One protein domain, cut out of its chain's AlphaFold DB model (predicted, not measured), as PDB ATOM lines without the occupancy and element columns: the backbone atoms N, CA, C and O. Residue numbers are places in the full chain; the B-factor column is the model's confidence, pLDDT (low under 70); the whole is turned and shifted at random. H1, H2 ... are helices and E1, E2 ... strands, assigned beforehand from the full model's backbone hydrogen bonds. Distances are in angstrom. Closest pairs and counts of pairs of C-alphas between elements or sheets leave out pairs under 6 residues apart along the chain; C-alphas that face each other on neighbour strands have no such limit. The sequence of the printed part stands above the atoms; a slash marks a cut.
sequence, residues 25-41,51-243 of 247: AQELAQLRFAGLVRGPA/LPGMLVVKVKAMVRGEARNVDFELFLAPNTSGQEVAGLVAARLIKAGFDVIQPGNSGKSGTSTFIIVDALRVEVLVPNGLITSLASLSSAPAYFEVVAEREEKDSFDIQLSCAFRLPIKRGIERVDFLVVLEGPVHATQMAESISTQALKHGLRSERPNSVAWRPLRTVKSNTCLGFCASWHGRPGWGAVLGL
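Overview. This is residues 25 to 41 and 51 to 243 of the 247 residues of an uncharacterized protein of Planctomycetes bacterium (UniProt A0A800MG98). Two twisted antiparallel sheets, of six and five strands, lie face to face as a sandwich with their strands nearly aligned. A helix packs at each of two opposite sides of this sandwich: H1 by the edge strands E4 and E3, and H2 by the edge strands E9 and E7. The small hairpin E10 and E11, next to H2, faces the six-stranded sheet with its strands crossed over it. The printed part has 210 residues, with two named helices and thirteen named strands in the order E1 E2 E3 H1 E4 E5 E6 E7 E8 E9 H2 E10 E11 E12 E13, and its class is mixed, helices and strands. It is compact, with a radius of gyration of the C-alphas of 16.8 A, and rounded, with spans of 48 by 42 by 35 A.

Arrangement. The largest sheet runs, strand beside strand, E4, residues 111 to 117; E1, residues 28 to 35; E6, residues 130 to 136; E12, residues 223 to 232; E8, residues 156 to 165; and E9, residues 172 to 181. Its neighbours are antiparallel: N 31 and O 114 are 3.0 A apart across E1 and E4, N 32 and O 133 2.9 A across E1 and E6, N 134 and O 229 2.9 A across E6 and E12, N 161 and O 228 2.8 A across E8 and E12, and N 160 and O 177 2.9 A across the hairpin E8 and E9. The second sheet runs E3, residues 66 to 75; E2, residues 54 to 63; E5, residues 119 to 125; E13, residues 237 to 242; and E7, residues 143 to 148. It too is antiparallel, with N 59 and O 70 2.9 A apart in the hairpin E2 and E3, N 58 and O 123 2.9 A across E2 and E5, N 122 and O 241 2.9 A across E5 and E13, and N 240 and O 145 2.8 A across E13 and E7. The parts of these two sheets that face each other are 10.3 A centre to centre, with strands at 8 degrees. E10, residues 203 to 206, and E11, residues 214 to 218, form a hairpin with N 204 and O 217 2.8 A apart. This third sheet faces the largest one at 9.3 A, its strands at 73 degrees to those of that sheet; together they are a stack of sheets, three sheets face to face in turn. H1, residues 82 to 95, is on the largest sheet at a height of 8.9 A and runs along its strands, at 10 degrees to E4 on the local plane; the closest C-alphas of H1 and E4, those of Gln 83 and Ser 112, are 4.8 A apart. H1 is also on the second sheet, over E3 and E2, at a height of 10.5 A. H2, residues 187 to 200, is on the largest sheet at a height of 9.0 A, over E8 and E9; its closest C-alpha pair with E9 is Val 179 and Ile 194, 6.1 A. H2 touches E7, where the C-alphas of Val 146 and Met 190 are closest at 6.7 A. H1 and H2 are apart. In both helices every O i to N i+4 pair is within hydrogen-bond range.

Along the chain. E1 begins at C-alpha 28, at (-56.805, -35.175, 18.406), and E13 ends at C-alpha 242, at (-57.844, -24.470, 20.235). From first to last C-alpha, E8 measures 29.8 A, E3 29.5 A, E9 28.5 A, E12 28.4 A and E2 26.9 A; H1 measures 19.8 A and H2 20.5 A. H2 begins at C-alpha 187, at (-50.434, -10.569, 21.046).

Size, cuts and confidence. The two C-alphas farthest apart, those of Ala 41 and Ile 168, are 52.6 A apart. Residues 42 to 50 are not printed, and C-alphas 41 and 51 are 12.5 A apart across this cut. The link from H1 to E4 is long, with 15 residues; in it, residues 100 to 101 pair antiparallel with residues 115 to 116 of E4. The mean pLDDT of the printed part is 87.6, and 21 residues are under 70, among them residues 39 to 41, 104 to 110 and 151 to 154.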
ATOM      1  N   ALA A  25     -66.758 -36.951  16.063       59.66
ATOM      2  CA  ALA A  25     -65.417 -36.729  15.543       59.66
ATOM      3  C   ALA A  25     -64.500 -36.467  16.745       59.66
ATOM      4  O   ALA A  25     -64.696 -35.485  17.459       59.66
ATOM      5  N   GLN A  26     -63.574 -37.391  17.008       77.25
ATOM      6  CA  GLN A  26     -62.618 -37.250  18.100       77.25
ATOM      7  C   GLN A  26     -61.601 -36.181  17.726       77.25
ATOM      8  O   GLN A  26     -60.964 -36.265  16.672       77.25
ATOM      9  N   GLU A  27     -61.457 -35.179  18.586       87.50
ATOM     10  CA  GLU A  27     -60.471 -34.124  18.382       87.50
ATOM     11  C   GLU A  27     -59.122 -34.552  18.951       87.50
ATOM     12  O   GLU A  27     -58.988 -34.853  20.136       87.50
ATOM     13  N   LEU A  28     -58.114 -34.620  18.084       93.12
ATOM     14  CA  LEU A  28     -56.805 -35.175  18.406       93.12
ATOM     15  C   LEU A  28     -55.755 -34.067  18.384       93.12
ATOM     16  O   LEU A  28     -55.366 -33.582  17.317       93.12
ATOM     17  N   ALA A  29     -55.255 -33.717  19.570       95.38
ATOM     18  CA  ALA A  29     -54.108 -32.831  19.709       95.38
ATOM     19  C   ALA A  29     -52.827 -33.654  19.841       95.38
ATOM     20  O   ALA A  29     -52.701 -34.472  20.748       95.38
ATOM     21  N   GLN A  30     -51.850 -33.411  18.979       95.44
ATOM     22  CA  GLN A  30     -50.513 -33.971  19.109       95.44
ATOM     23  C   GLN A  30     -49.585 -32.949  19.758       95.44
ATOM     24  O   GLN A  30     -49.483 -31.813  19.293       95.44
ATOM     25  N   LEU A  31     -48.848 -33.389  20.776       95.56
ATOM     26  CA  LEU A  31     -47.751 -32.638  21.367       95.56
ATOM     27  C   LEU A  31     -46.455 -33.432  21.197       95.56
ATOM     28  O   LEU A  31     -46.392 -34.629  21.482       95.56
ATOM     29  N   ARG A  32     -45.426 -32.759  20.687       94.88
ATOM     30  CA  ARG A  32     -44.103 -33.329  20.441       94.88
ATOM     31  C   ARG A  32     -43.035 -32.476  21.098       94.88
ATOM     32  O   ARG A  32     -43.052 -31.259  20.942       94.88
ATOM     33  N   PHE A  33     -42.071 -33.136  21.728       93.94
ATOM     34  CA  PHE A  33     -40.874 -32.527  22.296       93.94
ATOM     35  C   PHE A  33     -39.621 -33.175  21.706       93.94
ATOM     36  O   PHE A  33     -39.570 -34.385  21.473       93.94
ATOM     37  N   ALA A  34     -38.595 -32.369  21.470       92.56
ATOM     38  CA  ALA A  34     -37.306 -32.793  20.943       92.56
ATOM     39  C   ALA A  34     -36.173 -31.953  21.540       92.56
ATOM     40  O   ALA A  34     -36.403 -30.835  21.992       92.56
ATOM     41  N   GLY A  35     -34.945 -32.468  21.509       90.88
ATOM     42  CA  GLY A  35     -33.775 -31.752  22.029       90.88
ATOM     43  C   GLY A  35     -33.582 -31.925  23.537       90.88
ATOM     44  O   GLY A  35     -34.071 -32.895  24.121       90.88
ATOM     45  N   LEU A  36     -32.837 -31.000  24.144       89.69
ATOM     46  CA  LEU A  36     -32.432 -31.036  25.551       89.69
ATOM     47  C   LEU A  36     -32.676 -29.671  26.192       89.69
ATOM     48  O   LEU A  36     -32.323 -28.647  25.605       89.69
ATOM     49  N   VAL A  37     -33.206 -29.654  27.413       87.81
ATOM     50  CA  VAL A  37     -33.322 -28.427  28.210       87.81
ATOM     51  C   VAL A  37     -31.934 -27.833  28.427       87.81
ATOM     52  O   VAL A  37     -31.034 -28.498  28.944       87.81
ATOM     53  N   ARG A  38     -31.757 -26.569  28.043       83.38
ATOM     54  CA  ARG A  38     -30.522 -25.823  28.298       83.38
ATOM     55  C   ARG A  38     -30.631 -25.096  29.633       83.38
ATOM     56  O   ARG A  38     -31.638 -24.446  29.907       83.38
ATOM     57  N   GLY A  39     -29.583 -25.209  30.449       66.38
ATOM     58  CA  GLY A  39     -29.423 -24.372  31.636       66.38
ATOM     59  C   GLY A  39     -29.221 -22.895  31.264       66.38
ATOM     60  O   GLY A  39     -29.013 -22.584  30.086       66.38
ATOM     61  N   PRO A  40     -29.279 -21.980  32.244       63.69
ATOM     62  CA  PRO A  40     -28.967 -20.577  32.001       63.69
ATOM     63  C   PRO A  40     -27.535 -20.458  31.469       63.69
ATOM     64  O   PRO A  40     -26.609 -21.035  32.037       63.69
ATOM     65  N   ALA A  41     -27.362 -19.753  30.348       56.16
ATOM     66  CA  ALA A  41     -26.061 -19.619  29.693       56.16
ATOM     67  C   ALA A  41     -25.107 -18.677  30.452       56.16
ATOM     68  O   ALA A  41     -23.897 -18.772  30.271       56.16
ATOM     69  N   LEU A  51     -37.582 -18.936  35.849       52.47
ATOM     70  CA  LEU A  51     -36.647 -19.984  36.243       52.47
ATOM     71  C   LEU A  51     -36.229 -20.761  34.981       52.47
ATOM     72  O   LEU A  51     -37.094 -21.325  34.299       52.47
ATOM     73  N   PRO A  52     -34.932 -20.763  34.619       60.12
ATOM     74  CA  PRO A  52     -34.463 -21.457  33.431       60.12
ATOM     75  C   PRO A  52     -34.839 -22.934  33.569       60.12
ATOM     76  O   PRO A  52     -34.437 -23.592  34.525       60.12
ATOM     77  N   GLY A  53     -35.662 -23.435  32.646       71.38
ATOM     78  CA  GLY A  53     -36.188 -24.802  32.707       71.38
ATOM     79  C   GLY A  53     -37.655 -24.932  33.125       71.38
ATOM     80  O   GLY A  53     -38.127 -26.059  33.230       71.38
ATOM     81  N   MET A  54     -38.397 -23.838  33.336       86.50
ATOM     82  CA  MET A  54     -39.842 -23.923  33.576       86.50
ATOM     83  C   MET A  54     -40.604 -24.285  32.290       86.50
ATOM     84  O   MET A  54     -40.524 -23.577  31.287       86.50
ATOM     85  N   LEU A  55     -41.337 -25.397  32.333       90.50
ATOM     86  CA  LEU A  55     -42.293 -25.845  31.323       90.50
ATOM     87  C   LEU A  55     -43.707 -25.665  31.878       90.50
ATOM     88  O   LEU A  55     -44.012 -26.193  32.949       90.50
ATOM     89  N   VAL A  56     -44.570 -24.990  31.122       93.62
ATOM     90  CA  VAL A  56     -45.997 -24.849  31.443       93.62
ATOM     91  C   VAL A  56     -46.806 -25.615  30.408       93.62
ATOM     92  O   VAL A  56     -46.604 -25.439  29.208       93.62
ATOM     93  N   VAL A  57     -47.717 -26.477  30.857       95.56
ATOM     94  CA  VAL A  57     -48.629 -27.233  29.989       95.56
ATOM     95  C   VAL A  57     -50.038 -27.144  30.554       95.56
ATOM     96  O   VAL A  57     -50.309 -27.691  31.621       95.56
ATOM     97  N   LYS A  58     -50.956 -26.533  29.800       97.12
ATOM     98  CA  LYS A  58     -52.380 -26.474  30.149       97.12
ATOM     99  C   LYS A  58     -53.193 -27.230  29.117       97.12
ATOM    100  O   LYS A  58     -53.128 -26.931  27.925       97.12
ATOM    101  N   VAL A  59     -53.983 -28.197  29.564       97.31
ATOM    102  CA  VAL A  59     -54.820 -29.025  28.692       97.31
ATOM    103  C   VAL A  59     -56.263 -28.945  29.150       97.31
ATOM    104  O   VAL A  59     -56.570 -29.152  30.322       97.31
ATOM    105  N   LYS A  60     -57.157 -28.693  28.199       96.69
ATOM    106  CA  LYS A  60     -58.596 -28.884  28.340       96.69
ATOM    107  C   LYS A  60     -59.036 -29.959  27.360       96.69
ATOM    108  O   LYS A  60     -58.754 -29.834  26.170       96.69
ATOM    109  N   ALA A  61     -59.741 -30.973  27.840       94.31
ATOM    110  CA  ALA A  61     -60.272 -32.056  27.013       94.31
ATOM    111  C   ALA A  61     -61.608 -32.558  27.567       94.31
ATOM    112  O   ALA A  61     -61.958 -32.281  28.719       94.31
ATOM    113  N   MET A  62     -62.348 -33.301  26.754       93.19
ATOM    114  CA  MET A  62     -63.520 -34.036  27.215       93.19
ATOM    115  C   MET A  62     -63.078 -35.365  27.822       93.19
ATOM    116  O   MET A  62     -62.458 -36.186  27.163       93.19
ATOM    117  N   VAL A  63     -63.428 -35.598  29.082       91.44
ATOM    118  CA  VAL A  63     -63.153 -36.846  29.795       91.44
ATOM    119  C   VAL A  63     -64.486 -37.414  30.247       91.44
ATOM    120  O   VAL A  63     -65.177 -36.808  31.066       91.44
ATOM    121  N   ARG A  64     -64.869 -38.574  29.699       89.19
ATOM    122  CA  ARG A  64     -66.151 -39.246  30.006       89.19
ATOM    123  C   ARG A  64     -67.376 -38.333  29.828       89.19
ATOM    124  O   ARG A  64     -68.330 -38.408  30.591       89.19
ATOM    125  N   GLY A  65     -67.343 -37.469  28.814       87.38
ATOM    126  CA  GLY A  65     -68.442 -36.553  28.490       87.38
ATOM    127  C   GLY A  65     -68.427 -35.214  29.236       87.38
ATOM    128  O   GLY A  65     -69.254 -34.360  28.926       87.38
ATOM    129  N   GLU A  66     -67.468 -34.976  30.132       90.44
ATOM    130  CA  GLU A  66     -67.323 -33.712  30.863       90.44
ATOM    131  C   GLU A  66     -66.037 -32.985  30.462       90.44
ATOM    132  O   GLU A  66     -64.987 -33.607  30.308       90.44
ATOM    133  N   ALA A  67     -66.086 -31.657  30.325       91.62
ATOM    134  CA  ALA A  67     -64.869 -30.882  30.091       91.62
ATOM    135  C   ALA A  67     -64.028 -30.837  31.368       91.62
ATOM    136  O   ALA A  67     -64.481 -30.334  32.397       91.62
ATOM    137  N   ARG A  68     -62.785 -31.306  31.273       94.56
ATOM    138  CA  ARG A  68     -61.792 -31.233  32.344       94.56
ATOM    139  C   ARG A  68     -60.614 -30.389  31.915       94.56
ATOM    140  O   ARG A  68     -60.235 -30.386  30.747       94.56
ATOM    141  N   ASN A  69     -60.037 -29.703  32.891       96.00
ATOM    142  CA  ASN A  69     -58.838 -28.901  32.727       96.00
ATOM    143  C   ASN A  69     -57.745 -29.460  33.626       96.00
ATOM    144  O   ASN A  69     -58.023 -29.896  34.745       96.00
ATOM    145  N   VAL A  70     -56.510 -29.387  33.159       95.69
ATOM    146  CA  VAL A  70     -55.336 -29.586  33.992       95.69
ATOM    147  C   VAL A  70     -54.265 -28.582  33.604       95.69
ATOM    148  O   VAL A  70     -54.113 -28.248  32.430       95.69
ATOM    149  N   ASP A  71     -53.559 -28.095  34.613       95.12
ATOM    150  CA  ASP A  71     -52.454 -27.160  34.488       95.12
ATOM    151  C   ASP A  71     -51.240 -27.768  35.191       95.12
ATOM    152  O   ASP A  71     -51.352 -28.301  36.303       95.12
ATOM    153  N   PHE A  72     -50.100 -27.749  34.513       89.94
ATOM    154  CA  PHE A  72     -48.839 -28.228  35.038       89.94
ATOM    155  C   PHE A  72     -47.770 -27.168  34.847       89.94
ATOM    156  O   PHE A  72     -47.454 -26.795  33.720       89.94
ATOM    157  N   GLU A  73     -47.116 -26.823  35.948       91.88
ATOM    158  CA  GLU A  73     -45.839 -26.127  35.952       91.88
ATOM    159  C   GLU A  73     -44.756 -27.118  36.387       91.88
ATOM    160  O   GLU A  73     -44.880 -27.826  37.396       91.88
ATOM    161  N   LEU A  74     -43.717 -27.247  35.568       88.94
ATOM    162  CA  LEU A  74     -42.663 -28.239  35.717       88.94
ATOM    163  C   LEU A  74     -41.302 -27.559  35.672       88.94
ATOM    164  O   LEU A  74     -40.930 -26.981  34.656       88.94
ATOM    165  N   PHE A  75     -40.528 -27.701  36.745       89.06
ATOM    166  CA  PHE A  75     -39.113 -27.346  36.741       89.06
ATOM    167  C   PHE A  75     -38.305 -28.504  36.169       89.06
ATOM    168  O   PHE A  75     -38.255 -29.589  36.752       89.06
ATOM    169  N   LEU A  76     -37.700 -28.275  35.007       88.56
ATOM    170  CA  LEU A  76     -36.877 -29.258  34.322       88.56
ATOM    171  C   LEU A  76     -35.403 -28.996  34.615       88.56
ATOM    172  O   LEU A  76     -34.910 -27.880  34.459       88.56
ATOM    173  N   ALA A  77     -34.687 -30.048  35.006       87.81
ATOM    174  CA  ALA A  77     -33.244 -29.973  35.161       87.81
ATOM    175  C   ALA A  77     -32.565 -29.760  33.791       87.81
ATOM    176  O   ALA A  77     -33.075 -30.232  32.766       87.81
ATOM    177  N   PRO A  78     -31.392 -29.106  33.742       87.56
ATOM    178  CA  PRO A  78     -30.579 -29.080  32.532       87.56
ATOM    179  C   PRO A  78     -30.325 -30.493  31.996       87.56
ATOM    180  O   PRO A  78     -30.176 -31.441  32.764       87.56
ATOM    181  N   ASN A  79     -30.264 -30.625  30.673       87.31
ATOM    182  CA  ASN A  79     -30.133 -31.890  29.944       87.31
ATOM    183  C   ASN A  79     -31.327 -32.849  30.048       87.31
ATOM    184  O   ASN A  79     -31.245 -33.944  29.496       87.31
ATOM    185  N   THR A  80     -32.451 -32.442  30.654       89.75
ATOM    186  CA  THR A  80     -33.703 -33.199  30.506       89.75
ATOM    187  C   THR A  80     -34.068 -33.256  29.025       89.75
ATOM    188  O   THR A  80     -34.175 -32.227  28.350       89.75
ATOM    189  N   SER A  81     -34.233 -34.463  28.504       91.25
ATOM    190  CA  SER A  81     -34.529 -34.709  27.100       91.25
ATOM    191  C   SER A  81     -35.999 -34.490  26.772       91.25
ATOM    192  O   SER A  81     -36.886 -34.701  27.599       91.25
ATOM    193  N   GLY A  82     -36.286 -34.147  25.515       90.69
ATOM    194  CA  GLY A  82     -37.664 -34.069  25.022       90.69
ATOM    195  C   GLY A  82     -38.450 -35.373  25.227       90.69
ATOM    196  O   GLY A  82     -39.657 -35.333  25.442       90.69
ATOM    197  N   GLN A  83     -37.774 -36.527  25.235       91.19
ATOM    198  CA  GLN A  83     -38.404 -37.814  25.534       91.19
ATOM    199  C   GLN A  83     -38.849 -37.930  26.995       91.19
ATOM    200  O   GLN A  83     -39.977 -38.350  27.252       91.19
ATOM    201  N   GLU A  84     -37.996 -37.541  27.942       91.31
ATOM    202  CA  GLU A  84     -38.343 -37.527  29.368       91.31
ATOM    203  C   GLU A  84     -39.470 -36.535  29.647       91.31
ATOM    204  O   GLU A  84     -40.416 -36.866  30.361       91.31
ATOM    205  N   VAL A  85     -39.422 -35.356  29.017       92.06
ATOM    206  CA  VAL A  85     -40.490 -34.356  29.107       92.06
ATOM    207  C   VAL A  85     -41.812 -34.918  28.592       92.06
ATOM    208  O   VAL A  85     -42.814 -34.876  29.306       92.06
ATOM    209  N   ALA A  86     -41.829 -35.490  27.386       93.25
ATOM    210  CA  ALA A  86     -43.037 -36.071  26.808       93.25
ATOM    211  C   ALA A  86     -43.610 -37.196  27.685       93.25
ATOM    212  O   ALA A  86     -44.818 -37.243  27.914       93.25
ATOM    213  N   GLY A  87     -42.746 -38.072  28.211       92.06
ATOM    214  CA  GLY A  87     -43.134 -39.144  29.126       92.06
ATOM    215  C   GLY A  87     -43.739 -38.616  30.428       92.06
ATOM    216  O   GLY A  87     -44.792 -39.092  30.850       92.06
ATOM    217  N   LEU A  88     -43.120 -37.598  31.031       92.88
ATOM    218  CA  LEU A  88     -43.593 -36.974  32.266       92.88
ATOM    219  C   LEU A  88     -44.953 -36.290  32.078       92.88
ATOM    220  O   LEU A  88     -45.856 -36.489  32.894       92.88
ATOM    221  N   VAL A  89     -45.116 -35.507  31.007       95.06
ATOM    222  CA  VAL A  89     -46.374 -34.802  30.718       95.06
ATOM    223  C   VAL A  89     -47.492 -35.804  30.430       95.06
ATOM    224  O   VAL A  89     -48.564 -35.711  31.029       95.06
ATOM    225  N   ALA A  90     -47.240 -36.809  29.588       95.12
ATOM    226  CA  ALA A  90     -48.220 -37.849  29.286       95.12
ATOM    227  C   ALA A  90     -48.630 -38.642  30.537       95.12
ATOM    228  O   ALA A  90     -49.821 -38.830  30.779       95.12
ATOM    229  N   ALA A  91     -47.673 -39.046  31.381       94.12
ATOM    230  CA  ALA A  91     -47.970 -39.757  32.624       94.12
ATOM    231  C   ALA A  91     -48.835 -38.919  33.582       94.12
ATOM    232  O   ALA A  91     -49.750 -39.447  34.219       94.12
ATOM    233  N   ARG A  92     -48.588 -37.604  33.669       95.19
ATOM    234  CA  ARG A  92     -49.406 -36.690  34.481       95.19
ATOM    235  C   ARG A  92     -50.815 -36.506  33.917       95.19
ATOM    236  O   ARG A  92     -51.763 -36.508  34.699       95.19
ATOM    237  N   LEU A  93     -50.963 -36.405  32.598       96.19
ATOM    238  CA  LEU A  93     -52.270 -36.350  31.933       96.19
ATOM    239  C   LEU A  93     -53.084 -37.627  32.182       96.19
ATOM    240  O   LEU A  93     -54.233 -37.543  32.615       96.19
ATOM    241  N   ILE A  94     -52.467 -38.800  32.016       96.12
ATOM    242  CA  ILE A  94     -53.099 -40.097  32.302       96.12
ATOM    243  C   ILE A  94     -53.532 -40.168  33.772       96.12
ATOM    244  O   ILE A  94     -54.665 -40.537  34.072       96.12
ATOM    245  N   LYS A  95     -52.667 -39.743  34.705       95.44
ATOM    246  CA  LYS A  95     -53.000 -39.687  36.138       95.44
ATOM    247  C   LYS A  95     -54.171 -38.739  36.435       95.44
ATOM    248  O   LYS A  95     -54.949 -39.010  37.346       95.44
ATOM    249  N   ALA A  96     -54.313 -37.655  35.675       94.19
ATOM    250  CA  ALA A  96     -55.443 -36.729  35.764       94.19
ATOM    251  C   ALA A  96     -56.727 -37.254  35.077       94.19
ATOM    252  O   ALA A  96     -57.775 -36.609  35.145       94.19
ATOM    253  N   GLY A  97     -56.669 -38.440  34.462       95.19
ATOM    254  CA  GLY A  97     -57.804 -39.121  33.842       95.19
ATOM    255  C   GLY A  97     -58.021 -38.788  32.366       95.19
ATOM    256  O   GLY A  97     -59.100 -39.076  31.860       95.19
ATOM    257  N   PHE A  98     -57.045 -38.173  31.696       95.88
ATOM    258  CA  PHE A  98     -57.099 -37.910  30.258       95.88
ATOM    259  C   PHE A  98     -56.690 -39.152  29.465       95.88
ATOM    260  O   PHE A  98     -55.757 -39.862  29.847       95.88
ATOM    261  N   ASP A  99     -57.338 -39.360  28.321       94.75
ATOM    262  CA  ASP A  99     -56.965 -40.400  27.369       94.75
ATOM    263  C   ASP A  99     -55.793 -39.913  26.504       94.75
ATOM    264  O   ASP A  99     -55.893 -38.930  25.763       94.75
ATOM    265  N   VAL A 100     -54.650 -40.595  26.625       95.25
ATOM    266  CA  VAL A 100     -53.405 -40.245  25.932       95.25
ATOM    267  C   VAL A 100     -52.875 -41.449  25.167       95.25
ATOM    268  O   VAL A 100     -52.673 -42.523  25.732       95.25
ATOM    269  N   ILE A 101     -52.593 -41.257  23.879       94.12
ATOM    270  CA  ILE A 101     -51.987 -42.261  23.005       94.12
ATOM    271  C   ILE A 101     -50.500 -41.934  22.854       94.12
ATOM    272  O   ILE A 101     -50.132 -40.879  22.334       94.12
ATOM    273  N   GLN A 102     -49.635 -42.857  23.272       88.25
ATOM    274  CA  GLN A 102     -48.194 -42.775  23.041       88.25
ATOM    275  C   GLN A 102     -47.802 -43.770  21.939       88.25
ATOM    276  O   GLN A 102     -47.816 -44.978  22.187       88.25
ATOM    277  N   PRO A 103     -47.472 -43.314  20.714       73.25
ATOM    278  CA  PRO A 103     -46.892 -44.199  19.713       73.25
ATOM    279  C   PRO A 103     -45.582 -44.773  20.269       73.25
ATOM    280  O   PRO A 103     -44.756 -44.032  20.799       73.25
ATOM    281  N   GLY A 104     -45.427 -46.098  20.203       64.56
ATOM    282  CA  GLY A 104     -44.337 -46.812  20.868       64.56
ATOM    283  C   GLY A 104     -42.956 -46.204  20.597       64.56
ATOM    284  O   GLY A 104     -42.651 -45.784  19.479       64.56
ATOM    285  N   ASN A 105     -42.112 -46.174  21.632       61.50
ATOM    286  CA  ASN A 105     -40.753 -45.645  21.551       61.50
ATOM    287  C   ASN A 105     -39.919 -46.483  20.570       61.50
ATOM    288  O   ASN A 105     -39.379 -47.528  20.932       61.50
ATOM    289  N   SER A 106     -39.755 -46.011  19.333       51.47
ATOM    290  CA  SER A 106     -38.642 -46.478  18.505       51.47
ATOM    291  C   SER A 106     -37.368 -45.893  19.124       51.47
ATOM    292  O   SER A 106     -37.140 -44.688  19.068       51.47
ATOM    293  N   GLY A 107     -36.595 -46.726  19.828       49.19
ATOM    294  CA  GLY A 107     -35.495 -46.344  20.732       49.19
ATOM    295  C   GLY A 107     -34.275 -45.652  20.105       49.19
ATOM    296  O   GLY A 107     -33.153 -45.914  20.524       49.19
ATOM    297  N   LYS A 108     -34.456 -44.804  19.086       48.47
ATOM    298  CA  LYS A 108     -33.393 -44.078  18.377       48.47
ATOM    299  C   LYS A 108     -33.683 -42.599  18.113       48.47
ATOM    300  O   LYS A 108     -32.850 -41.935  17.506       48.47
ATOM    301  N   SER A 109     -34.822 -42.055  18.540       53.91
ATOM    302  CA  SER A 109     -35.126 -40.641  18.307       53.91
ATOM    303  C   SER A 109     -35.115 -39.868  19.619       53.91
ATOM    304  O   SER A 109     -35.934 -40.138  20.489       53.91
ATOM    305  N   GLY A 110     -34.255 -38.848  19.740       67.12
ATOM    306  CA  GLY A 110     -34.333 -37.817  20.792       67.12
ATOM    307  C   GLY A 110     -35.567 -36.910  20.659       67.12
ATOM    308  O   GLY A 110     -35.528 -35.735  21.020       67.12
ATOM    309  N   THR A 111     -36.637 -37.437  20.061       79.38
ATOM    310  CA  THR A 111     -37.920 -36.789  19.843       79.38
ATOM    311  C   THR A 111     -39.009 -37.745  20.303       79.38
ATOM    312  O   THR A 111     -38.973 -38.933  19.989       79.38
ATOM    313  N   SER A 112     -39.966 -37.230  21.062       88.25
ATOM    314  CA  SER A 112     -41.089 -38.011  21.560       88.25
ATOM    315  C   SER A 112     -42.376 -37.231  21.389       88.25
ATOM    316  O   SER A 112     -42.402 -36.001  21.457       88.25
ATOM    317  N   THR A 113     -43.434 -37.978  21.118       91.81
ATOM    318  CA  THR A 113     -44.740 -37.472  20.733       91.81
ATOM    319  C   THR A 113     -45.792 -38.227  21.519       91.81
ATOM    320  O   THR A 113     -45.670 -39.434  21.718       91.81
ATOM    321  N   PHE A 114     -46.856 -37.539  21.897       93.69
ATOM    322  CA  PHE A 114     -48.086 -38.166  22.354       93.69
ATOM    323  C   PHE A 114     -49.295 -37.418  21.797       93.69
ATOM    324  O   PHE A 114     -49.188 -36.274  21.347       93.69
ATOM    325  N   ILE A 115     -50.437 -38.094  21.797       95.75
ATOM    326  CA  ILE A 115     -51.706 -37.570  21.302       95.75
ATOM    327  C   ILE A 115     -52.689 -37.540  22.466       95.75
ATOM    328  O   ILE A 115     -52.841 -38.537  23.168       95.75
ATOM    329  N   ILE A 116     -53.343 -36.404  22.661       95.44
ATOM    330  CA  ILE A 116     -54.419 -36.204  23.628       95.44
ATOM    331  C   ILE A 116     -55.735 -36.391  22.877       95.44
ATOM    332  O   ILE A 116     -55.966 -35.723  21.864       95.44
ATOM    333  N   VAL A 117     -56.570 -37.309  23.360       94.56
ATOM    334  CA  VAL A 117     -57.880 -37.604  22.771       94.56
ATOM    335  C   VAL A 117     -58.927 -36.629  23.306       94.56
ATOM    336  O   VAL A 117     -58.873 -36.219  24.466       94.56
ATOM    337  N   ASP A 118     -59.856 -36.240  22.435       93.50
ATOM    338  CA  ASP A 118     -60.930 -35.276  22.686       93.50
ATOM    339  C   ASP A 118     -60.440 -33.952  23.296       93.50
ATOM    340  O   ASP A 118     -61.081 -33.346  24.164       93.50
ATOM    341  N   ALA A 119     -59.273 -33.498  22.838       94.31
ATOM    342  CA  ALA A 119     -58.692 -32.236  23.255       94.31
ATOM    343  C   ALA A 119     -59.528 -31.058  22.731       94.31
ATOM    344  O   ALA A 119     -59.941 -31.027  21.578       94.31
ATOM    345  N   LEU A 120     -59.741 -30.058  23.583       95.19
ATOM    346  CA  LEU A 120     -60.427 -28.804  23.256       95.19
ATOM    347  C   LEU A 120     -59.451 -27.627  23.222       95.19
ATOM    348  O   LEU A 120     -59.633 -26.672  22.467       95.19
ATOM    349  N   ARG A 121     -58.419 -27.667  24.072       96.12
ATOM    350  CA  ARG A 121     -57.375 -26.642  24.141       96.12
ATOM    351  C   ARG A 121     -56.082 -27.240  24.669       96.12
ATOM    352  O   ARG A 121     -56.105 -27.948  25.674       96.12
ATOM    353  N   VAL A 122     -54.966 -26.894  24.045       97.25
ATOM    354  CA  VAL A 122     -53.625 -27.212  24.537       97.25
ATOM    355  C   VAL A 122     -52.779 -25.949  24.492       97.25
ATOM    356  O   VAL A 122     -52.624 -25.349  23.437       97.25
ATOM    357  N   GLU A 123     -52.245 -25.542  25.633       96.81
ATOM    358  CA  GLU A 123     -51.291 -24.444  25.782       96.81
ATOM    359  C   GLU A 123     -49.975 -25.016  26.282       96.81
ATOM    360  O   GLU A 123     -49.967 -25.820  27.216       96.81
ATOM    361  N   VAL A 124     -48.873 -24.611  25.658       95.31
ATOM    362  CA  VAL A 124     -47.540 -25.061  26.052       95.31
ATOM    363  C   VAL A 124     -46.560 -23.905  25.969       95.31
ATOM    364  O   VAL A 124     -46.379 -23.348  24.886       95.31
ATOM    365  N   LEU A 125     -45.900 -23.599  27.085       92.56
ATOM    366  CA  LEU A 125     -44.759 -22.686  27.158       92.56
ATOM    367  C   LEU A 125     -43.524 -23.495  27.513       92.56
ATOM    368  O   LEU A 125     -43.542 -24.285  28.456       92.56
ATOM    369  N   VAL A 126     -42.462 -23.333  26.733       90.19
ATOM    370  CA  VAL A 126     -41.371 -24.309  26.680       90.19
ATOM    371  C   VAL A 126     -40.057 -23.622  27.019       90.19
ATOM    372  O   VAL A 126     -39.747 -22.604  26.405       90.19
ATOM    373  N   PRO A 127     -39.229 -24.186  27.912       87.50
ATOM    374  CA  PRO A 127     -37.938 -23.597  28.229       87.50
ATOM    375  C   PRO A 127     -36.944 -23.710  27.065       87.50
ATOM    376  O   PRO A 127     -37.136 -24.461  26.106       87.50
ATOM    377  N   ASN A 128     -35.832 -22.983  27.183       86.94
ATOM    378  CA  ASN A 128     -34.763 -22.984  26.188       86.94
ATOM    379  C   ASN A 128     -34.202 -24.394  25.916       86.94
ATOM    380  O   ASN A 128     -34.043 -25.213  26.823       86.94
ATOM    381  N   GLY A 129     -33.834 -24.650  24.660       86.75
ATOM    382  CA  GLY A 129     -33.139 -25.862  24.218       86.75
ATOM    383  C   GLY A 129     -34.043 -26.995  23.730       86.75
ATOM    384  O   GLY A 129     -33.587 -27.846  22.960       86.75
ATOM    385  N   LEU A 130     -35.325 -26.979  24.097       90.25
ATOM    386  CA  LEU A 130     -36.312 -27.901  23.545       90.25
ATOM    387  C   LEU A 130     -36.882 -27.361  22.233       90.25
ATOM    388  O   LEU A 130     -37.089 -26.167  22.076       90.25
ATOM    389  N   ILE A 131     -37.189 -28.248  21.298       93.44
ATOM    390  CA  ILE A 131     -38.031 -27.960  20.136       93.44
ATOM    391  C   ILE A 131     -39.390 -28.576  20.426       93.44
ATOM    392  O   ILE A 131     -39.468 -29.755  20.781       93.44
ATOM    393  N   THR A 132     -40.448 -27.791  20.268       94.88
ATOM    394  CA  THR A 132     -41.812 -28.239  20.554       94.88
ATOM    395  C   THR A 132     -42.689 -28.093  19.332       94.88
ATOM    396  O   THR A 132     -42.515 -27.161  18.548       94.88
ATOM    397  N   SER A 133     -43.621 -29.028  19.162       96.44
ATOM    398  CA  SER A 133     -44.655 -28.930  18.141       96.44
ATOM    399  C   SER A 133     -46.038 -29.231  18.713       96.44
ATOM    400  O   SER A 133     -46.206 -30.222  19.424       96.44
ATOM    401  N   LEU A 134     -47.021 -28.407  18.349       96.75
ATOM    402  CA  LEU A 134     -48.448 -28.611  18.606       96.75
ATOM    403  C   LEU A 134     -49.167 -28.834  17.285       96.75
ATOM    404  O   LEU A 134     -49.035 -28.016  16.375       96.75
ATOM    405  N   ALA A 135     -49.944 -29.909  17.175       96.06
ATOM    406  CA  ALA A 135     -50.699 -30.189  15.963       96.06
ATOM    407  C   ALA A 135     -52.142 -30.617  16.231       96.06
ATOM    408  O   ALA A 135     -52.427 -31.327  17.189       96.06
ATOM    409  N   SER A 136     -53.032 -30.191  15.337       94.94
ATOM    410  CA  SER A 136     -54.389 -30.708  15.186       94.94
ATOM    411  C   SER A 136     -54.374 -31.768  14.092       94.94
ATOM    412  O   SER A 136     -54.036 -31.453  12.944       94.94
ATOM    413  N   LEU A 137     -54.698 -33.013  14.441       90.19
ATOM    414  CA  LEU A 137     -54.640 -34.150  13.511       90.19
ATOM    415  C   LEU A 137     -55.983 -34.465  12.839       90.19
ATOM    416  O   LEU A 137     -56.010 -35.134  11.808       90.19
ATOM    417  N   SER A 138     -57.081 -34.022  13.443       84.25
ATOM    418  CA  SER A 138     -58.460 -34.361  13.073       84.25
ATOM    419  C   SER A 138     -59.125 -33.302  12.200       84.25
ATOM    420  O   SER A 138     -59.986 -33.628  11.379       84.25
ATOM    421  N   SER A 139     -58.767 -32.032  12.392       85.25
ATOM    422  CA  SER A 139     -59.480 -30.908  11.793       85.25
ATOM    423  C   SER A 139     -58.616 -29.646  11.696       85.25
ATOM    424  O   SER A 139     -57.501 -29.560  12.225       85.25
ATOM    425  N   ALA A 140     -59.138 -28.629  11.012       88.94
ATOM    426  CA  ALA A 140     -58.609 -27.277  11.136       88.94
ATOM    427  C   ALA A 140     -58.771 -26.792  12.590       88.94
ATOM    428  O   ALA A 140     -59.841 -26.993  13.166       88.94
ATOM    429  N   PRO A 141     -57.769 -26.121  13.179       93.38
ATOM    430  CA  PRO A 141     -57.904 -25.621  14.535       93.38
ATOM    431  C   PRO A 141     -59.009 -24.566  14.598       93.38
ATOM    432  O   PRO A 141     -59.164 -23.744  13.689       93.38
ATOM    433  N   ALA A 142     -59.760 -24.568  15.698       93.94
ATOM    434  CA  ALA A 142     -60.723 -23.515  15.985       93.94
ATOM    435  C   ALA A 142     -60.013 -22.170  16.156       93.94
ATOM    436  O   ALA A 142     -60.532 -21.146  15.723       93.94
ATOM    437  N   TYR A 143     -58.818 -22.184  16.749       95.38
ATOM    438  CA  TYR A 143     -57.927 -21.036  16.819       95.38
ATOM    439  C   TYR A 143     -56.500 -21.455  17.186       95.38
ATOM    440  O   TYR A 143     -56.260 -22.543  17.711       95.38
ATOM    441  N   PHE A 144     -55.554 -20.569  16.913       96.62
ATOM    442  CA  PHE A 144     -54.152 -20.678  17.266       96.62
ATOM    443  C   PHE A 144     -53.657 -19.325  17.779       96.62
ATOM    444  O   PHE A 144     -53.939 -18.292  17.167       96.62
ATOM    445  N   GLU A 145     -52.922 -19.335  18.885       94.81
ATOM    446  CA  GLU A 145     -52.350 -18.139  19.505       94.81
ATOM    447  C   GLU A 145     -50.875 -18.391  19.812       94.81
ATOM    448  O   GLU A 145     -50.491 -19.492  20.209       94.81
ATOM    449  N   VAL A 146     -50.055 -17.357  19.659       91.75
ATOM    450  CA  VAL A 146     -48.714 -17.323  20.248       91.75
ATOM    451  C   VAL A 146     -48.843 -16.581  21.571       91.75
ATOM    452  O   VAL A 146     -49.495 -15.539  21.634       91.75
ATOM    453  N   VAL A 147     -48.272 -17.143  22.632       88.38
ATOM    454  CA  VAL A 147     -48.366 -16.588  23.985       88.38
ATOM    455  C   VAL A 147     -46.980 -16.293  24.530       88.38
ATOM    456  O   VAL A 147     -46.043 -17.061  24.318       88.38
ATOM    457  N   ALA A 148     -46.877 -15.178  25.245       82.50
ATOM    458  CA  ALA A 148     -45.692 -14.776  25.980       82.50
ATOM    459  C   ALA A 148     -46.119 -14.304  27.378       82.50
ATOM    460  O   ALA A 148     -47.027 -13.483  27.498       82.50
ATOM    461  N   GLU A 149     -45.489 -14.818  28.436       76.06
ATOM    462  CA  GLU A 149     -45.753 -14.395  29.824       76.06
ATOM    463  C   GLU A 149     -45.297 -12.957  30.094       76.06
ATOM    464  O   GLU A 149     -45.789 -12.310  31.020       76.06
ATOM    465  N   ARG A 150     -44.334 -12.461  29.311       70.88
ATOM    466  CA  ARG A 150     -43.755 -11.121  29.434       70.88
ATOM    467  C   ARG A 150     -43.483 -10.545  28.052       70.88
ATOM    468  O   ARG A 150     -43.223 -11.282  27.105       70.88
ATOM    469  N   GLU A 151     -43.510  -9.221  27.949       64.25
ATOM    470  CA  GLU A 151     -43.033  -8.526  26.754       64.25
ATOM    471  C   GLU A 151     -41.515  -8.705  26.650       64.25
ATOM    472  O   GLU A 151     -40.750  -8.095  27.399       64.25
ATOM    473  N   GLU A 152     -41.072  -9.569  25.738       62.88
ATOM    474  CA  GLU A 152     -39.652  -9.756  25.454       62.88
ATOM    475  C   GLU A 152     -39.246  -9.054  24.154       62.88
ATOM    476  O   GLU A 152     -40.025  -8.947  23.205       62.88
ATOM    477  N   LYS A 153     -38.009  -8.542  24.128       61.34
ATOM    478  CA  LYS A 153     -37.484  -7.715  23.032       61.34
ATOM    479  C   LYS A 153     -36.881  -8.513  21.878       61.34
ATOM    480  O   LYS A 153     -36.711  -7.946  20.805       61.34
ATOM    481  N   ASP A 154     -36.551  -9.787  22.078       68.56
ATOM    482  CA  ASP A 154     -35.886 -10.571  21.030       68.56
ATOM    483  C   ASP A 154     -36.901 -11.313  20.162       68.56
ATOM    484  O   ASP A 154     -38.044 -11.529  20.569       68.56
ATOM    485  N   SER A 155     -36.474 -11.757  18.983       78.88
ATOM    486  CA  SER A 155     -37.364 -12.399  18.023       78.88
ATOM    487  C   SER A 155     -37.843 -13.792  18.456       78.88
ATOM    488  O   SER A 155     -37.142 -14.539  19.146       78.88
ATOM    489  N   PHE A 156     -39.050 -14.160  18.036       85.75
ATOM    490  CA  PHE A 156     -39.600 -15.503  18.196       85.75
ATOM    491  C   PHE A 156     -39.995 -16.085  16.841       85.75
ATOM    492  O   PHE A 156     -40.799 -15.503  16.110       85.75
ATOM    493  N   ASP A 157     -39.453 -17.263  16.544       91.44
ATOM    494  CA  ASP A 157     -39.632 -17.931  15.263       91.44
ATOM    495  C   ASP A 157     -40.567 -19.124  15.423       91.44
ATOM    496  O   ASP A 157     -40.323 -20.037  16.223       91.44
ATOM    497  N   ILE A 158     -41.623 -19.149  14.613       94.19
ATOM    498  CA  ILE A 158     -42.581 -20.246  14.595       94.19
ATOM    499  C   ILE A 158     -42.859 -20.723  13.175       94.19
ATOM    500  O   ILE A 158     -43.306 -19.981  12.300       94.19
ATOM    501  N   GLN A 159     -42.590 -22.005  12.946       97.00
ATOM    502  CA  GLN A 159     -42.891 -22.685  11.699       97.00
ATOM    503  C   GLN A 159     -44.322 -23.207  11.754       97.00
ATOM    504  O   GLN A 159     -44.657 -24.043  12.597       97.00
ATOM    505  N   LEU A 160     -45.155 -22.753  10.823       97.06
ATOM    506  CA  LEU A 160     -46.530 -23.206  10.678       97.06
ATOM    507  C   LEU A 160     -46.668 -24.097   9.446       97.06
ATOM    508  O   LEU A 160     -46.003 -23.906   8.425       97.06
ATOM    509  N   SER A 161     -47.542 -25.090   9.562       96.56
ATOM    510  CA  SER A 161     -47.872 -26.034   8.509       96.56
ATOM    511  C   SER A 161     -49.361 -26.322   8.513       96.56
ATOM    512  O   SER A 161     -49.933 -26.651   9.551       96.56
ATOM    513  N   CYS A 162     -49.992 -26.216   7.352       95.56
ATOM    514  CA  CYS A 162     -51.402 -26.530   7.169       95.56
ATOM    515  C   CYS A 162     -51.555 -27.562   6.048       95.56
ATOM    516  O   CYS A 162     -50.991 -27.400   4.963       95.56
ATOM    517  N   ALA A 163     -52.336 -28.610   6.301       93.31
ATOM    518  CA  ALA A 163     -52.666 -29.631   5.313       93.31
ATOM    519  C   ALA A 163     -54.063 -29.372   4.745       93.31
ATOM    520  O   ALA A 163     -55.011 -29.166   5.499       93.31
ATOM    521  N   PHE A 164     -54.210 -29.420   3.425       91.12
ATOM    522  CA  PHE A 164     -55.455 -29.131   2.729       91.12
ATOM    523  C   PHE A 164     -55.864 -30.255   1.796       91.12
ATOM    524  O   PHE A 164     -55.051 -30.795   1.046       91.12
ATOM    525  N   ARG A 165     -57.160 -30.559   1.769       88.94
ATOM    526  CA  ARG A 165     -57.737 -31.480   0.795       88.94
ATOM    527  C   ARG A 165     -57.915 -30.793  -0.551       88.94
ATOM    528  O   ARG A 165     -58.623 -29.791  -0.645       88.94
ATOM    529  N   LEU A 166     -57.363 -31.383  -1.605       85.00
ATOM    530  CA  LEU A 166     -57.642 -30.956  -2.972       85.00
ATOM    531  C   LEU A 166     -59.069 -31.399  -3.379       85.00
ATOM    532  O   LEU A 166     -59.428 -32.563  -3.185       85.00
ATOM    533  N   PRO A 167     -59.913 -30.508  -3.934       75.19
ATOM    534  CA  PRO A 167     -61.309 -30.828  -4.239       75.19
ATOM    535  C   PRO A 167     -61.462 -31.792  -5.423       75.19
ATOM    536  O   PRO A 167     -62.354 -32.632  -5.413       75.19
ATOM    537  N   ILE A 168     -60.583 -31.696  -6.427       74.12
ATOM    538  CA  ILE A 168     -60.710 -32.435  -7.698       74.12
ATOM    539  C   ILE A 168     -59.774 -33.652  -7.754       74.12
ATOM    540  O   ILE A 168     -60.111 -34.688  -8.321       74.12
ATOM    541  N   LYS A 169     -58.592 -33.554  -7.140       68.31
ATOM    542  CA  LYS A 169     -57.630 -34.657  -7.028       68.31
ATOM    543  C   LYS A 169     -57.753 -35.207  -5.613       68.31
ATOM    544  O   LYS A 169     -57.728 -34.412  -4.688       68.31
ATOM    545  N   ARG A 170     -57.871 -36.524  -5.412       71.38
ATOM    546  CA  ARG A 170     -57.854 -37.163  -4.076       71.38
ATOM    547  C   ARG A 170     -56.465 -37.044  -3.417       71.38
ATOM    548  O   ARG A 170     -55.813 -38.045  -3.153       71.38
ATOM    549  N   GLY A 171     -55.976 -35.824  -3.236       83.50
ATOM    550  CA  GLY A 171     -54.634 -35.509  -2.771       83.50
ATOM    551  C   GLY A 171     -54.652 -34.458  -1.673       83.50
ATOM    552  O   GLY A 171     -55.661 -33.784  -1.442       83.50
ATOM    553  N   ILE A 172     -53.510 -34.337  -1.007       87.88
ATOM    554  CA  ILE A 172     -53.274 -33.383   0.070       87.88
ATOM    555  C   ILE A 172     -52.248 -32.364  -0.430       87.88
ATOM    556  O   ILE A 172     -51.196 -32.740  -0.941       87.88
ATOM    557  N   GLU A 173     -52.568 -31.081  -0.306       90.88
ATOM    558  CA  GLU A 173     -51.626 -29.974  -0.481       90.88
ATOM    559  C   GLU A 173     -51.166 -29.522   0.901       90.88
ATOM    560  O   GLU A 173     -51.982 -29.364   1.808       90.88
ATOM    561  N   ARG A 174     -49.862 -29.319   1.075       92.56
ATOM    562  CA  ARG A 174     -49.286 -28.809   2.317       92.56
ATOM    563  C   ARG A 174     -48.752 -27.406   2.071       92.56
ATOM    564  O   ARG A 174     -48.061 -27.181   1.080       92.56
ATOM    565  N   VAL A 175     -49.093 -26.482   2.962       94.31
ATOM    566  CA  VAL A 175     -48.591 -25.107   2.948       94.31
ATOM    567  C   VAL A 175     -47.780 -24.901   4.215       94.31
ATOM    568  O   VAL A 175     -48.333 -24.939   5.314       94.31
ATOM    569  N   ASP A 176     -46.477 -24.703   4.047       95.62
ATOM    570  CA  ASP A 176     -45.524 -24.426   5.120       95.62
ATOM    571  C   ASP A 176     -45.057 -22.968   5.022       95.62
ATOM    572  O   ASP A 176     -44.738 -22.489   3.930       95.62
ATOM    573  N   PHE A 177     -45.016 -22.260   6.151       95.62
ATOM    574  CA  PHE A 177     -44.512 -20.889   6.217       95.62
ATOM    575  C   PHE A 177     -43.923 -20.570   7.594       95.62
ATOM    576  O   PHE A 177     -44.395 -21.065   8.617       95.62
ATOM    577  N   LEU A 178     -42.872 -19.752   7.596       96.06
ATOM    578  CA  LEU A 178     -42.201 -19.280   8.801       96.06
ATOM    579  C   LEU A 178     -42.772 -17.919   9.195       96.06
ATOM    580  O   LEU A 178     -42.914 -17.028   8.355       96.06
ATOM    581  N   VAL A 179     -43.067 -17.751  10.477       93.19
ATOM    582  CA  VAL A 179     -43.424 -16.461  11.059       93.19
ATOM    583  C   VAL A 179     -42.319 -16.071  12.028       93.19
ATOM    584  O   VAL A 179     -42.065 -16.781  12.996       93.19
ATOM    585  N   VAL A 180     -41.672 -14.947  11.735       90.50
ATOM    586  CA  VAL A 180     -40.682 -14.306  12.601       90.50
ATOM    587  C   VAL A 180     -41.383 -13.138  13.282       90.50
ATOM    588  O   VAL A 180     -41.923 -12.259  12.607       90.50
ATOM    589  N   LEU A 181     -41.431 -13.164  14.609       83.94
ATOM    590  CA  LEU A 181     -42.024 -12.126  15.442       83.94
ATOM    591  C   LEU A 181     -40.888 -11.301  16.051       83.94
ATOM    592  O   LEU A 181     -40.252 -11.762  16.990       83.94
ATOM    593  N   GLU A 182     -40.600 -10.120  15.507       75.38
ATOM    594  CA  GLU A 182     -39.530  -9.227  15.987       75.38
ATOM    595  C   GLU A 182     -40.029  -8.356  17.152       75.38
ATOM    596  O   GLU A 182     -41.013  -7.638  16.999       75.38
ATOM    597  N   GLY A 183     -39.383  -8.436  18.322       62.81
ATOM    598  CA  GLY A 183     -39.868  -7.812  19.559       62.81
ATOM    599  C   GLY A 183     -39.839  -6.273  19.598       62.81
ATOM    600  O   GLY A 183     -39.117  -5.641  18.825       62.81
ATOM    601  N   PRO A 184     -40.568  -5.649  20.553       60.62
ATOM    602  CA  PRO A 184     -41.579  -6.246  21.432       60.62
ATOM    603  C   PRO A 184     -42.912  -6.438  20.689       60.62
ATOM    604  O   PRO A 184     -43.448  -5.489  20.119       60.62
ATOM    605  N   VAL A 185     -43.457  -7.660  20.698       63.72
ATOM    606  CA  VAL A 185     -44.684  -7.989  19.951       63.72
ATOM    607  C   VAL A 185     -45.861  -8.128  20.904       63.72
ATOM    608  O   VAL A 185     -45.886  -9.025  21.744       63.72
ATOM    609  N   HIS A 186     -46.872  -7.274  20.751       73.00
ATOM    610  CA  HIS A 186     -48.157  -7.478  21.420       73.00
ATOM    611  C   HIS A 186     -48.908  -8.649  20.770       73.00
ATOM    612  O   HIS A 186     -48.835  -8.845  19.558       73.00
ATOM    613  N   ALA A 187     -49.701  -9.395  21.543       72.88
ATOM    614  CA  ALA A 187     -50.434 -10.569  21.046       72.88
ATOM    615  C   ALA A 187     -51.273 -10.293  19.774       72.88
ATOM    616  O   ALA A 187     -51.404 -11.148  18.900       72.88
ATOM    617  N   THR A 188     -51.781  -9.067  19.612       78.69
ATOM    618  CA  THR A 188     -52.505  -8.635  18.406       78.69
ATOM    619  C   THR A 188     -51.630  -8.582  17.153       78.69
ATOM    620  O   THR A 188     -52.034  -9.053  16.088       78.69
ATOM    621  N   GLN A 189     -50.403  -8.079  17.284       83.12
ATOM    622  CA  GLN A 189     -49.418  -8.020  16.203       83.12
ATOM    623  C   GLN A 189     -48.955  -9.423  15.794       83.12
ATOM    624  O   GLN A 189     -48.640  -9.648  14.624       83.12
ATOM    625  N   MET A 190     -48.972 -10.391  16.719       85.69
ATOM    626  CA  MET A 190     -48.652 -11.788  16.409       85.69
ATOM    627  C   MET A 190     -49.676 -12.378  15.434       85.69
ATOM    628  O   MET A 190     -49.302 -12.876  14.370       85.69
ATOM    629  N   ALA A 191     -50.973 -12.257  15.733       90.56
ATOM    630  CA  ALA A 191     -52.039 -12.750  14.856       90.56
ATOM    631  C   ALA A 191     -52.039 -12.061  13.475       90.56
ATOM    632  O   ALA A 191     -52.312 -12.696  12.449       90.56
ATOM    633  N   GLU A 192     -51.708 -10.768  13.423       91.00
ATOM    634  CA  GLU A 192     -51.571 -10.007  12.172       91.00
ATOM    635  C   GLU A 192     -50.356 -10.442  11.348       91.00
ATOM    636  O   GLU A 192     -50.467 -10.614  10.130       91.00
ATOM    637  N   SER A 193     -49.228 -10.704  12.007       91.81
ATOM    638  CA  SER A 193     -48.012 -11.217  11.371       91.81
ATOM    639  C   SER A 193     -48.251 -12.598  10.768       91.81
ATOM    640  O   SER A 193     -47.935 -12.827   9.598       91.81
ATOM    641  N   ILE A 194     -48.912 -13.489  11.515       94.06
ATOM    642  CA  ILE A 194     -49.305 -14.814  11.021       94.06
ATOM    643  C   ILE A 194     -50.248 -14.678   9.816       94.06
ATOM    644  O   ILE A 194     -50.027 -15.324   8.792       94.06
ATOM    645  N   SER A 195     -51.261 -13.807   9.892       94.00
ATOM    646  CA  SER A 195     -52.202 -13.565   8.784       94.00
ATOM    647  C   SER A 195     -51.498 -13.056   7.525       94.00
ATOM    648  O   SER A 195     -51.778 -13.514   6.416       94.00
ATOM    649  N   THR A 196     -50.560 -12.126   7.697       93.81
ATOM    650  CA  THR A 196     -49.785 -11.536   6.602       93.81
ATOM    651  C   THR A 196     -48.908 -12.581   5.920       93.81
ATOM    652  O   THR A 196     -48.885 -12.655   4.690       93.81
ATOM    653  N   GLN A 197     -48.215 -13.421   6.694       94.88
ATOM    654  CA  GLN A 197     -47.397 -14.500   6.137       94.88
ATOM    655  C   GLN A 197     -48.260 -15.577   5.474       94.88
ATOM    656  O   GLN A 197     -47.982 -15.970   4.345       94.88
ATOM    657  N   ALA A 198     -49.370 -15.981   6.093       94.00
ATOM    658  CA  ALA A 198     -50.310 -16.925   5.491       94.00
ATOM    659  C   ALA A 198     -50.779 -16.454   4.099       94.00
ATOM    660  O   ALA A 198     -50.725 -17.217   3.130       94.00
ATOM    661  N   LEU A 199     -51.153 -15.177   3.966       93.88
ATOM    662  CA  LEU A 199     -51.605 -14.618   2.691       93.88
ATOM    663  C   LEU A 199     -50.512 -14.648   1.611       93.88
ATOM    664  O   LEU A 199     -50.803 -15.015   0.471       93.88
ATOM    665  N   LYS A 200     -49.257 -14.327   1.964       94.31
ATOM    666  CA  LYS A 200     -48.104 -14.421   1.045       94.31
ATOM    667  C   LYS A 200     -47.905 -15.841   0.506       94.31
ATOM    668  O   LYS A 200     -47.474 -16.009  -0.629       94.31
ATOM    669  N   HIS A 201     -48.283 -16.849   1.289       93.56
ATOM    670  CA  HIS A 201     -48.232 -18.261   0.913       93.56
ATOM    671  C   HIS A 201     -49.545 -18.784   0.291       93.56
ATOM    672  O   HIS A 201     -49.732 -19.991   0.138       93.56
ATOM    673  N   GLY A 202     -50.474 -17.899  -0.097       91.31
ATOM    674  CA  GLY A 202     -51.724 -18.279  -0.766       91.31
ATOM    675  C   GLY A 202     -52.762 -18.928   0.157       91.31
ATOM    676  O   GLY A 202     -53.704 -19.575  -0.320       91.31
ATOM    677  N   LEU A 203     -52.610 -18.754   1.470       92.69
ATOM    678  CA  LEU A 203     -53.537 -19.225   2.488       92.69
ATOM    679  C   LEU A 203     -54.458 -18.084   2.929       92.69
ATOM    680  O   LEU A 203     -54.009 -17.046   3.405       92.69
ATOM    681  N   ARG A 204     -55.773 -18.290   2.808       92.50
ATOM    682  CA  ARG A 204     -56.760 -17.432   3.462       92.50
ATOM    683  C   ARG A 204     -56.945 -17.895   4.898       92.50
ATOM    684  O   ARG A 204     -57.167 -19.080   5.167       92.50
ATOM    685  N   SER A 205     -56.928 -16.933   5.797       94.00
ATOM    686  CA  SER A 205     -57.139 -17.120   7.222       94.00
ATOM    687  C   SER A 205     -58.123 -16.093   7.751       94.00
ATOM    688  O   SER A 205     -58.465 -15.130   7.065       94.00
ATOM    689  N   GLU A 206     -58.544 -16.281   8.989       93.94
ATOM    690  CA  GLU A 206     -59.262 -15.264   9.741       93.94
ATOM    691  C   GLU A 206     -58.678 -15.119  11.143       93.94
ATOM    692  O   GLU A 206     -57.859 -15.928  11.585       93.94
ATOM    693  N   ARG A 207     -59.134 -14.075  11.831       93.75
ATOM    694  CA  ARG A 207     -58.824 -13.810  13.229       93.75
ATOM    695  C   ARG A 207     -60.115 -13.925  14.040       93.75
ATOM    696  O   ARG A 207     -60.914 -12.990  13.993       93.75
ATOM    697  N   PRO A 208     -60.362 -15.060  14.726       91.19
ATOM    698  CA  PRO A 208     -61.576 -15.243  15.527       91.19
ATOM    699  C   PRO A 208     -61.734 -14.184  16.626       91.19
ATOM    700  O   PRO A 208     -62.846 -13.836  17.007       91.19
ATOM    701  N   ASN A 209     -60.612 -13.667  17.126       91.25
ATOM    702  CA  ASN A 209     -60.529 -12.527  18.031       91.25
ATOM    703  C   ASN A 209     -59.233 -11.743  17.735       91.25
ATOM    704  O   ASN A 209     -58.523 -12.051  16.781       91.25
ATOM    705  N   SER A 210     -58.916 -10.723  18.534       88.38
ATOM    706  CA  SER A 210     -57.762  -9.853  18.285       88.38
ATOM    707  C   SER A 210     -56.396 -10.542  18.413       88.38
ATOM    708  O   SER A 210     -55.451 -10.071  17.789       88.38
ATOM    709  N   VAL A 211     -56.286 -11.632  19.178       90.81
ATOM    710  CA  VAL A 211     -55.020 -12.321  19.502       90.81
ATOM    711  C   VAL A 211     -54.882 -13.691  18.840       90.81
ATOM    712  O   VAL A 211     -53.806 -14.284  18.855       90.81
ATOM    713  N   ALA A 212     -55.958 -14.183  18.232       94.25
ATOM    714  CA  ALA A 212     -56.037 -15.520  17.682       94.25
ATOM    715  C   ALA A 212     -56.115 -15.522  16.158       94.25
ATOM    716  O   ALA A 212     -56.676 -14.628  15.522       94.25
ATOM    717  N   TRP A 213     -55.600 -16.590  15.568       95.62
ATOM    718  CA  TRP A 213     -55.577 -16.828  14.134       95.62
ATOM    719  C   TRP A 213     -56.111 -18.224  13.823       95.62
ATOM    720  O   TRP A 213     -55.903 -19.152  14.598       95.62
ATOM    721  N   ARG A 214     -56.768 -18.419  12.676       94.62
ATOM    722  CA  ARG A 214     -57.037 -19.774  12.169       94.62
ATOM    723  C   ARG A 214     -56.929 -19.871  10.647       94.62
ATOM    724  O   ARG A 214     -57.329 -18.936   9.942       94.62
ATOM    725  N   PRO A 215     -56.447 -21.008  10.111       94.44
ATOM    726  CA  PRO A 215     -56.470 -21.267   8.681       94.44
ATOM    727  C   PRO A 215     -57.901 -21.584   8.233       94.44
ATOM    728  O   PRO A 215     -58.612 -22.334   8.897       94.44
ATOM    729  N   LEU A 216     -58.315 -21.060   7.077       90.56
ATOM    730  CA  LEU A 216     -59.627 -21.369   6.501       90.56
ATOM    731  C   LEU A 216     -59.494 -22.262   5.272       90.56
ATOM    732  O   LEU A 216     -59.946 -23.406   5.249       90.56
ATOM    733  N   ARG A 217     -58.887 -21.713   4.222       88.75
ATOM    734  CA  ARG A 217     -58.795 -22.348   2.910       88.75
ATOM    735  C   ARG A 217     -57.666 -21.749   2.105       88.75
ATOM    736  O   ARG A 217     -57.327 -20.581   2.275       88.75
ATOM    737  N   THR A 218     -57.140 -22.503   1.158       88.50
ATOM    738  CA  THR A 218     -56.239 -21.925   0.156       88.50
ATOM    739  C   THR A 218     -57.015 -21.014  -0.804       88.50
ATOM    740  O   THR A 218     -58.248 -21.067  -0.887       88.50
ATOM    741  N   VAL A 219     -56.307 -20.204  -1.594       82.00
ATOM    742  CA  VAL A 219     -56.903 -19.436  -2.709       82.00
ATOM    743  C   VAL A 219     -57.665 -20.314  -3.715       82.00
ATOM    744  O   VAL A 219     -58.587 -19.831  -4.366       82.00
ATOM    745  N   LYS A 220     -57.346 -21.614  -3.788       82.88
ATOM    746  CA  LYS A 220     -58.036 -22.623  -4.613       82.88
ATOM    747  C   LYS A 220     -59.288 -23.210  -3.936       82.88
ATOM    748  O   LYS A 220     -59.881 -24.144  -4.460       82.88
ATOM    749  N   SER A 221     -59.699 -22.667  -2.788       82.44
ATOM    750  CA  SER A 221     -60.820 -23.148  -1.966       82.44
ATOM    751  C   SER A 221     -60.650 -24.571  -1.417       82.44
ATOM    752  O   SER A 221     -61.631 -25.290  -1.245       82.44
ATOM    753  N   ASN A 222     -59.415 -24.970  -1.101       87.06
ATOM    754  CA  ASN A 222     -59.136 -26.265  -0.478       87.06
ATOM    755  C   ASN A 222     -59.489 -26.237   1.016       87.06
ATOM    756  O   ASN A 222     -59.205 -25.249   1.692       87.06
ATOM    757  N   THR A 223     -60.069 -27.317   1.540       86.69
ATOM    758  CA  THR A 223     -60.461 -27.430   2.956       86.69
ATOM    759  C   THR A 223     -59.264 -27.807   3.820       86.69
ATOM    760  O   THR A 223     -58.573 -28.774   3.497       86.69
ATOM    761  N   CYS A 224     -59.029 -27.077   4.913       88.50
ATOM    762  CA  CYS A 224     -57.995 -27.422   5.889       88.50
ATOM    763  C   CYS A 224     -58.377 -28.705   6.647       88.50
ATOM    764  O   CYS A 224     -59.494 -28.821   7.149       88.50
ATOM    765  N   LEU A 225     -57.460 -29.667   6.698       88.94
ATOM    766  CA  LEU A 225     -57.619 -30.964   7.359       88.94
ATOM    767  C   LEU A 225     -56.802 -31.079   8.646       88.94
ATOM    768  O   LEU A 225     -57.097 -31.926   9.475       88.94
ATOM    769  N   GLY A 226     -55.755 -30.270   8.784       90.44
ATOM    770  CA  GLY A 226     -54.843 -30.367   9.906       90.44
ATOM    771  C   GLY A 226     -53.883 -29.196   9.947       90.44
ATOM    772  O   GLY A 226     -53.671 -28.489   8.954       90.44
ATOM    773  N   PHE A 227     -53.300 -29.006  11.116       95.75
ATOM    774  CA  PHE A 227     -52.420 -27.892  11.422       95.75
ATOM    775  C   PHE A 227     -51.289 -28.374  12.310       95.75
ATOM    776  O   PHE A 227     -51.514 -29.194  13.191       95.75
ATOM    777  N   CYS A 228     -50.091 -27.844  12.111       97.06
ATOM    778  CA  CYS A 228     -48.964 -28.043  13.003       97.06
ATOM    779  C   CYS A 228     -48.209 -26.726  13.156       97.06
ATOM    780  O   CYS A 228     -47.849 -26.095  12.164       97.06
ATOM    781  N   ALA A 229     -47.921 -26.360  14.395       97.38
ATOM    782  CA  ALA A 229     -46.991 -25.308  14.758       97.38
ATOM    783  C   ALA A 229     -45.757 -25.940  15.394       97.38
ATOM    784  O   ALA A 229     -45.892 -26.864  16.194       97.38
ATOM    785  N   SER A 230     -44.565 -25.459  15.055       96.88
ATOM    786  CA  SER A 230     -43.313 -25.892  15.669       96.88
ATOM    787  C   SER A 230     -42.413 -24.699  15.941       96.88
ATOM    788  O   SER A 230     -42.241 -23.850  15.072       96.88
ATOM    789  N   TRP A 231     -41.808 -24.657  17.122       95.19
ATOM    790  CA  TRP A 231     -40.932 -23.566  17.537       95.19
ATOM    791  C   TRP A 231     -39.795 -24.075  18.419       95.19
ATOM    792  O   TRP A 231     -39.848 -25.177  18.979       95.19
ATOM    793  N   HIS A 232     -38.757 -23.254  18.531       92.31
ATOM    794  CA  HIS A 232     -37.710 -23.444  19.520       92.31
ATOM    795  C   HIS A 232     -38.171 -22.843  20.846       92.31
ATOM    796  O   HIS A 232     -38.621 -21.700  20.903       92.31
ATOM    797  N   GLY A 233     -38.084 -23.641  21.903       86.94
ATOM    798  CA  GLY A 233     -38.439 -23.250  23.252       86.94
ATOM    799  C   GLY A 233     -37.620 -22.050  23.695       86.94
ATOM    800  O   GLY A 233     -36.422 -21.944  23.419       86.94
ATOM    801  N   ARG A 234     -38.303 -21.142  24.374       83.81
ATOM    802  CA  ARG A 234     -37.775 -19.894  24.891       83.81
ATOM    803  C   ARG A 234     -38.537 -19.586  26.183       83.81
ATOM    804  O   ARG A 234     -39.760 -19.718  26.183       83.81
ATOM    805  N   PRO A 235     -37.851 -19.213  27.278       79.38
ATOM    806  CA  PRO A 235     -38.504 -18.973  28.563       79.38
ATOM    807  C   PRO A 235     -39.700 -18.027  28.427       79.38
ATOM    808  O   PRO A 235     -39.586 -16.992  27.785       79.38
ATOM    809  N   GLY A 236     -40.848 -18.406  28.989       79.94
ATOM    810  CA  GLY A 236     -42.067 -17.594  28.954       79.94
ATOM    811  C   GLY A 236     -42.797 -17.548  27.607       79.94
ATOM    812  O   GLY A 236     -43.883 -16.982  27.562       79.94
ATOM    813  N   TRP A 237     -42.269 -18.150  26.535       86.50
ATOM    814  CA  TRP A 237     -42.919 -18.198  25.221       86.50
ATOM    815  C   TRP A 237     -43.524 -19.563  24.924       86.50
ATOM    816  O   TRP A 237     -43.001 -20.622  25.292       86.50
ATOM    817  N   GLY A 238     -44.619 -19.536  24.179       91.81
ATOM    818  CA  GLY A 238     -45.364 -20.726  23.849       91.81
ATOM    819  C   GLY A 238     -46.422 -20.507  22.790       91.81
ATOM    820  O   GLY A 238     -46.474 -19.484  22.105       91.81
ATOM    821  N   ALA A 239     -47.296 -21.495  22.681       94.62
ATOM    822  CA  ALA A 239     -48.443 -21.424  21.803       94.62
ATOM    823  C   ALA A 239     -49.667 -22.096  22.423       94.62
ATOM    824  O   ALA A 239     -49.554 -23.001  23.254       94.62
ATOM    825  N   VAL A 240     -50.838 -21.656  21.973       96.62
ATOM    826  CA  VAL A 240     -52.139 -22.234  22.296       96.62
ATOM    827  C   VAL A 240     -52.756 -22.770  21.016       96.62
ATOM    828  O   VAL A 240     -52.836 -22.077  20.003       96.62
ATOM    829  N   LEU A 241     -53.236 -24.004  21.080       97.19
ATOM    830  CA  LEU A 241     -54.030 -24.648  20.051       97.19
ATOM    831  C   LEU A 241     -55.440 -24.886  20.592       97.19
ATOM    832  O   LEU A 241     -55.622 -25.669  21.523       97.19
ATOM    833  N   GLY A 242     -56.427 -24.220  20.003       95.94
ATOM    834  CA  GLY A 242     -57.844 -24.470  20.235       95.94
ATOM    835  C   GLY A 242     -58.419 -25.408  19.182       95.94
ATOM    836  O   GLY A 242     -58.235 -25.187  17.983       95.94
ATOM    837  N   LEU A 243     -59.145 -26.430  19.619       93.25
ATOM    838  CA  LEU A 243     -59.832 -27.397  18.763       93.25
ATOM    839  C   LEU A 243     -61.347 -27.187  18.839       93.25
ATOM    840  O   LEU A 243     -61.852 -26.544  19.760       93.25
TER     841      LEU A 243